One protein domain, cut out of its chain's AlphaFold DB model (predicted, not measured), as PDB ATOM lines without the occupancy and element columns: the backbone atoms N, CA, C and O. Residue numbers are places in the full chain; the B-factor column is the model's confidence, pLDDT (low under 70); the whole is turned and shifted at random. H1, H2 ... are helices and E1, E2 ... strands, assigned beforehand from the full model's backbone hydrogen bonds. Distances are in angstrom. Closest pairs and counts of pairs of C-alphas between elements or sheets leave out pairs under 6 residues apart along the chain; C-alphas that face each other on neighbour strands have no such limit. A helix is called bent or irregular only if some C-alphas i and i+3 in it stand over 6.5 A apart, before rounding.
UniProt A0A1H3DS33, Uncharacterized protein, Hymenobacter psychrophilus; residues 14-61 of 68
ATOM      1  N   SER A  14     252.334 152.534 222.166       87.31
ATOM      2  CA  SER A  14     252.010 153.782 221.473       87.31
ATOM      3  C   SER A  14     252.972 154.038 220.315       87.31
ATOM      4  O   SER A  14     254.048 153.445 220.230       87.31
ATOM      5  N   TYR A  15     252.561 154.910 219.398       84.56
ATOM      6  CA  TYR A  15     253.368 155.337 218.260       84.56
ATOM      7  C   TYR A  15     253.672 156.830 218.395       84.56
ATOM      8  O   TYR A  15     252.765 157.623 218.645       84.56
ATOM      9  N   GLN A  16     254.930 157.226 218.216       79.56
ATOM     10  CA  GLN A  16     255.310 158.639 218.135       79.56
ATOM     11  C   GLN A  16     255.033 159.206 216.737       79.56
ATOM     12  O   GLN A  16     254.775 158.464 215.791       79.56
ATOM     13  N   THR A  17     255.161 160.526 216.575       77.62
ATOM     14  CA  THR A  17     254.902 161.252 215.316       77.62
ATOM     15  C   THR A  17     255.666 160.698 214.108       77.62
ATOM     16  O   THR A  17     255.191 160.794 212.981       77.62
ATOM     17  N   MET A  18     256.838 160.094 214.328       73.62
ATOM     18  CA  MET A  18     257.659 159.483 213.272       73.62
ATOM     19  C   MET A  18     257.415 157.973 213.089       73.62
ATOM     20  O   MET A  18     258.132 157.318 212.342       73.62
ATOM     21  N   GLY A  19     256.417 157.405 213.768       75.19
ATOM     22  CA  GLY A  19     256.084 155.978 213.720       75.19
ATOM     23  C   GLY A  19     256.911 155.102 214.666       75.19
ATOM     24  O   GLY A  19     256.793 153.882 214.616       75.19
ATOM     25  N   GLN A  20     257.755 155.697 215.515       85.19
ATOM     26  CA  GLN A  20     258.490 154.987 216.567       85.19
ATOM     27  C   GLN A  20     257.519 154.324 217.532       85.19
ATOM     28  O   GLN A  20     256.660 154.996 218.097       85.19
ATOM     29  N   VAL A  21     257.696 153.022 217.744       87.62
ATOM     30  CA  VAL A  21     256.931 152.270 218.733       87.62
ATOM     31  C   VAL A  21     257.535 152.538 220.104       87.62
ATOM     32  O   VAL A  21     258.748 152.438 220.291       87.62
ATOM     33  N   VAL A  22     256.688 152.877 221.067       86.88
ATOM     34  CA  VAL A  22     257.051 152.982 222.477       86.88
ATOM     35  C   VAL A  22     256.287 151.911 223.227       86.88
ATOM     36  O   VAL A  22     255.058 151.846 223.154       86.88
ATOM     37  N   ILE A  23     257.023 151.066 223.939       85.81
ATOM     38  CA  ILE A  23     256.451 150.079 224.849       85.81
ATOM     39  C   ILE A  23     256.607 150.634 226.257       85.81
ATOM     40  O   ILE A  23     257.725 150.753 226.755       85.81
ATOM     41  N   GLY A  24     255.493 150.997 226.880       85.69
ATOM     42  CA  GLY A  24     255.466 151.455 228.262       85.69
ATOM     43  C   GLY A  24     255.047 150.349 229.225       85.69
ATOM     44  O   GLY A  24     254.577 149.281 228.823       85.69
ATOM     45  N   GLY A  25     255.150 150.635 230.517       82.62
ATOM     46  CA  GLY A  25     254.546 149.799 231.539       82.62
ATOM     47  C   GLY A  25     254.698 150.355 232.944       82.62
ATOM     48  O   GLY A  25     255.524 151.223 233.227       82.62
ATOM     49  N   LYS A  26     253.854 149.831 233.832       84.88
ATOM     50  CA  LYS A  26     253.811 150.202 235.241       84.88
ATOM     51  C   LYS A  26     253.750 148.944 236.088       84.88
ATOM     52  O   LYS A  26     252.867 148.106 235.909       84.88
ATOM     53  N   PHE A  27     254.683 148.826 237.018       81.62
ATOM     54  CA  PHE A  27     254.696 147.787 238.033       81.62
ATOM     55  C   PHE A  27     254.477 148.430 239.401       81.62
ATOM     56  O   PHE A  27     255.280 149.252 239.834       81.62
ATOM     57  N   SER A  28     253.402 148.054 240.092       79.88
ATOM     58  CA  SER A  28     253.102 148.546 241.439       79.88
ATOM     59  C   SER A  28     253.180 147.390 242.433       79.88
ATOM     60  O   SER A  28     252.382 146.455 242.377       79.88
ATOM     61  N   GLY A  29     254.167 147.454 243.327       79.31
ATOM     62  CA  GLY A  29     254.297 146.576 244.489       79.31
ATOM     63  C   GLY A  29     253.761 147.238 245.761       79.31
ATOM     64  O   GLY A  29     253.257 148.355 245.730       79.31
ATOM     65  N   TYR A  30     253.909 146.564 246.904       71.94
ATOM     66  CA  TYR A  30     253.310 146.976 248.184       71.94
ATOM     67  C   TYR A  30     253.640 148.404 248.652       71.94
ATOM     68  O   TYR A  30     252.826 148.997 249.349       71.94
ATOM     69  N   CYS A  31     254.803 148.955 248.291       75.19
ATOM     70  CA  CYS A  31     255.224 150.289 248.739       75.19
ATOM     71  C   CYS A  31     255.859 151.149 247.636       75.19
ATOM     72  O   CYS A  31     256.260 152.272 247.904       75.19
ATOM     73  N   ASN A  32     255.990 150.626 246.410       74.31
ATOM     74  CA  ASN A  32     256.713 151.294 245.330       74.31
ATOM     75  C   ASN A  32     256.060 151.039 243.977       74.31
ATOM     76  O   ASN A  32     255.521 149.961 243.717       74.31
ATOM     77  N   THR A  33     256.169 152.038 243.110       83.25
ATOM     78  CA  THR A  33     255.764 151.965 241.710       83.25
ATOM     79  C   THR A  33     256.990 152.186 240.833       83.25
ATOM     80  O   THR A  33     257.723 153.149 241.036       83.25
ATOM     81  N   LEU A  34     257.193 151.298 239.865       82.06
ATOM     82  CA  LEU A  34     258.164 151.435 238.789       82.06
ATOM     83  C   LEU A  34     257.410 151.736 237.493       82.06
ATOM     84  O   LEU A  34     256.532 150.969 237.098       82.06
ATOM     85  N   GLU A  35     257.781 152.822 236.831       84.19
ATOM     86  CA  GLU A  35     257.320 153.177 235.487       84.19
ATOM     87  C   GLU A  35     258.506 153.057 234.527       84.19
ATOM     88  O   GLU A  35     259.627 153.434 234.876       84.19
ATOM     89  N   PHE A  36     258.284 152.468 233.353       83.31
ATOM     90  CA  PHE A  36     259.333 152.231 232.363       83.31
ATOM     91  C   PHE A  36     258.831 152.469 230.940       83.31
ATOM     92  O   PHE A  36     257.652 152.263 230.645       83.31
ATOM     93  N   GLU A  37     259.754 152.842 230.053       85.50
ATOM     94  CA  GLU A  37     259.508 153.033 228.623       85.50
ATOM     95  C   GLU A  37     260.675 152.483 227.794       85.50
ATOM     96  O   GLU A  37     261.842 152.766 228.066       85.50
ATOM     97  N   PHE A  38     260.349 151.719 226.750       82.50
ATOM     98  CA  PHE A  38     261.286 151.203 225.759       82.50
ATOM     99  C   PHE A  38     260.955 151.791 224.381       82.50
ATOM    100  O   PHE A  38     260.011 151.336 223.724       82.50
ATOM    101  N   PRO A  39     261.697 152.815 223.928       81.56
ATOM    102  CA  PRO A  39     261.572 153.337 222.574       81.56
ATOM    103  C   PRO A  39     262.237 152.408 221.543       81.56
ATOM    104  O   PRO A  39     263.367 151.966 221.741       81.56
ATOM    105  N   SER A  40     261.575 152.146 220.412       84.62
ATOM    106  CA  SER A  40     262.185 151.432 219.280       84.62
ATOM    107  C   SER A  40     263.229 152.296 218.565       84.62
ATOM    108  O   SER A  40     262.944 153.458 218.268       84.62
ATOM    109  N   ASP A  41     264.379 151.728 218.189       84.94
ATOM    110  CA  ASP A  41     265.366 152.423 217.353       84.94
ATOM    111  C   ASP A  41     264.888 152.551 215.894       84.94
ATOM    112  O   ASP A  41     264.464 151.580 215.267       84.94
ATOM    113  N   GLN A  42     264.983 153.763 215.342       81.19
ATOM    114  CA  GLN A  42     264.655 154.075 213.945       81.19
ATOM    115  C   GLN A  42     265.808 154.748 213.192       81.19
ATOM    116  O   GLN A  42     265.609 155.346 212.128       81.19
ATOM    117  N   SER A  43     267.030 154.659 213.718       84.81
ATOM    118  CA  SER A  43     268.218 155.285 213.130       84.81
ATOM    119  C   SER A  43     268.437 154.874 211.673       84.81
ATOM    120  O   SER A  43     268.787 155.718 210.845       84.81
ATOM    121  N   PHE A  44     268.131 153.619 211.325       84.12
ATOM    122  CA  PHE A  44     268.238 153.117 209.955       84.12
ATOM    123  C   PHE A  44     267.328 153.879 208.979       84.12
ATOM    124  O   PHE A  44     267.834 154.485 208.037       84.12
ATOM    125  N   ILE A  45     266.016 153.954 209.246       83.62
ATOM    126  CA  ILE A  45     265.035 154.639 208.381       83.62
ATOM    127  C   ILE A  45     265.405 156.116 208.203       83.62
ATOM    128  O   ILE A  45     265.402 156.635 207.085       83.62
ATOM    129  N   ARG A  46     265.784 156.789 209.299       84.19
ATOM    130  CA  ARG A  46     266.214 158.195 209.263       84.19
ATOM    131  C   ARG A  46     267.464 158.381 208.404       84.19
ATOM    132  O   ARG A  46     267.531 159.330 207.623       84.19
ATOM    133  N   SER A  47     268.432 157.473 208.519       87.31
ATOM    134  CA  SER A  47     269.665 157.520 207.729       87.31
ATOM    135  C   SER A  47     269.399 157.300 206.237       87.31
ATOM    136  O   SER A  47     269.911 158.051 205.408       87.31
ATOM    137  N   THR A  48     268.529 156.345 205.893       89.31
ATOM    138  CA  THR A  48     268.138 156.058 204.512       89.31
ATOM    139  C   THR A  48     267.401 157.242 203.897       89.31
ATOM    140  O   THR A  48     267.743 157.659 202.794       89.31
ATOM    141  N   LEU A  49     266.445 157.848 204.612       89.25
ATOM    142  CA  LEU A  49     265.728 159.026 204.118       89.25
ATOM    143  C   LEU A  49     266.680 160.200 203.854       89.25
ATOM    144  O   LEU A  49     266.601 160.829 202.800       89.25
ATOM    145  N   ALA A  50     267.627 160.453 204.762       90.81
ATOM    146  CA  ALA A  50     268.632 161.498 204.577       90.81
ATOM    147  C   ALA A  50     269.532 161.231 203.355       90.81
ATOM    148  O   ALA A  50     269.883 162.154 202.618       90.81
ATOM    149  N   GLN A  51     269.902 159.972 203.109       91.31
ATOM    150  CA  GLN A  51     270.668 159.590 201.920       91.31
ATOM    151  C   GLN A  51     269.854 159.763 200.632       91.31
ATOM    152  O   GLN A  51     270.361 160.330 199.666       91.31
ATOM    153  N   LEU A  52     268.584 159.350 200.626       91.94
ATOM    154  CA  LEU A  52     267.686 159.531 199.483       91.94
ATOM    155  C   LEU A  52     267.483 161.014 199.156       91.94
ATOM    156  O   LEU A  52     267.576 161.399 197.993       91.94
ATOM    157  N   GLN A  53     267.301 161.868 200.164       91.00
ATOM    158  CA  GLN A  53     267.209 163.318 199.973       91.00
ATOM    159  C   GLN A  53     268.471 163.902 199.327       91.00
ATOM    160  O   GLN A  53     268.364 164.769 198.466       91.00
ATOM    161  N   ARG A  54     269.664 163.409 199.682       90.19
ATOM    162  CA  ARG A  54     270.918 163.827 199.027       90.19
ATOM    163  C   ARG A  54     270.968 163.409 197.561       90.19
ATOM    164  O   ARG A  54     271.437 164.183 196.735       90.19
ATOM    165  N   ILE A  55     270.485 162.212 197.232       88.25
ATOM    166  CA  ILE A  55     270.406 161.737 195.843       88.25
ATOM    167  C   ILE A  55     269.436 162.615 195.049       88.25
ATOM    168  O   ILE A  55     269.805 163.120 193.995       88.25
ATOM    169  N   VAL A  56     268.234 162.855 195.575       88.44
ATOM    170  CA  VAL A  56     267.231 163.719 194.932       88.44
ATOM    171  C   VAL A  56     267.747 165.149 194.792       88.44
ATOM    172  O   VAL A  56     267.616 165.734 193.730       88.44
ATOM    173  N   SER A  57     268.409 165.705 195.803       85.06
ATOM    174  CA  SER A  57     269.008 167.040 195.698       85.06
ATOM    175  C   SER A  57     270.118 167.107 194.646       85.06
ATOM    176  O   SER A  57     270.270 168.131 193.989       85.06
ATOM    177  N   LYS A  58     270.907 166.040 194.483       84.25
ATOM    178  CA  LYS A  58     272.032 166.022 193.542       84.25
ATOM    179  C   LYS A  58     271.603 165.744 192.099       84.25
ATOM    180  O   LYS A  58     272.233 166.250 191.179       84.25
ATOM    181  N   TYR A  59     270.573 164.924 191.910       84.31
ATOM    182  CA  TYR A  59     270.203 164.373 190.602       84.31
ATOM    183  C   TYR A  59     268.744 164.633 190.201       84.31
ATOM    184  O   TYR A  59     268.396 164.428 189.046       84.31
ATOM    185  N   GLY A  60     267.881 165.075 191.115       75.44
ATOM    186  CA  GLY A  60     266.443 165.255 190.880       75.44
ATOM    187  C   GLY A  60     266.107 166.422 189.954       75.44
ATOM    188  O   GLY A  60     265.136 166.335 189.207       75.44
ATOM    189  N   ASP A  61     266.951 167.457 189.932       68.56
ATOM    190  CA  ASP A  61     266.824 168.599 189.015       68.56
ATOM    191  C   ASP A  61     267.597 168.409 187.701       68.56
ATOM    192  O   ASP A  61     267.512 169.240 186.793       68.56
TER     193      ASP A  61
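AT A GLANCE: This is residues 14 to 61 of the 68 residues of an uncharacterized protein of Hymenobacter psychrophilus (UniProt A0A1H3DS33). A long two-stranded hairpin, E1 and E2, runs on at its open end into a single helix, H1, so that hairpin and helix stand end to end as one thin rod, with no packed core. The turn of the hairpin makes one tip of the rod, the far end of H1 is at the other, and residues 14 to 15 fold back to pair with the beginning of E1. The printed part has 48 residues with two named strands and one named helix, in the order E1, E2, H1; the sheet has the order E1 - E2 and is antiparallel, and the class is mixed, helices and strands. The whole is extended, with a radius of gyration of the C-alphas of 18.6 A and spans of 64 by 14 by 8 A.

IN THESE COORDINATES: Find C-alpha 21 at (256.931, 152.270, 218.733); from there the strand E1, residues 21 to 28, runs 23.3 A to C-alpha 28 at (253.102, 148.546, 241.439). The strand E2, residues 33 to 39, then runs 20.0 A from Thr 33 to Pro 39. Look next at Ser 43, where the helix H1, residues 43 to 59, begins; it measures 24.4 A and ends with C-alpha 59 at (270.203, 164.373, 190.602).

HOW THE PARTS SIT: Begin with the hairpin of E1 and E2, antiparallel neighbours with 169 degrees between their N-to-C directions. Among the C-alphas that face each other are those of Val 22 and Pro 39, 4.5 A apart, and those of Ser 28 and Thr 33, 4.3 A apart. Across the pair, N 25 and O 36 are within hydrogen-bond range at 3.0 A, and N 34 and O 27 at 2.8 A. Before E1, look at residues 14 to 15, a short stretch paired antiparallel with residues 21 to 22 of E1. From Pro 39 a tight link of 3 residues leads to H1, and E1 and H1 are apart. In H1 every O i to N i+4 pair is within hydrogen-bond range, and the helix is not bent.

THE WHOLE: The two C-alphas farthest apart are those of Tyr 30, between the strands, and Asp 61, at 64.4 A. Residues 28 to 33 stand free, and so do residues 47 to 61, of which 47 to 59 belong to H1. The printed part has no cut, and both links, E1 to E2 with 4 residues and E2 to H1 with 3, are tight. In the B-factor column you will find a mean pLDDT of 83.4 for the printed part, and under 70 at residue 61 alone.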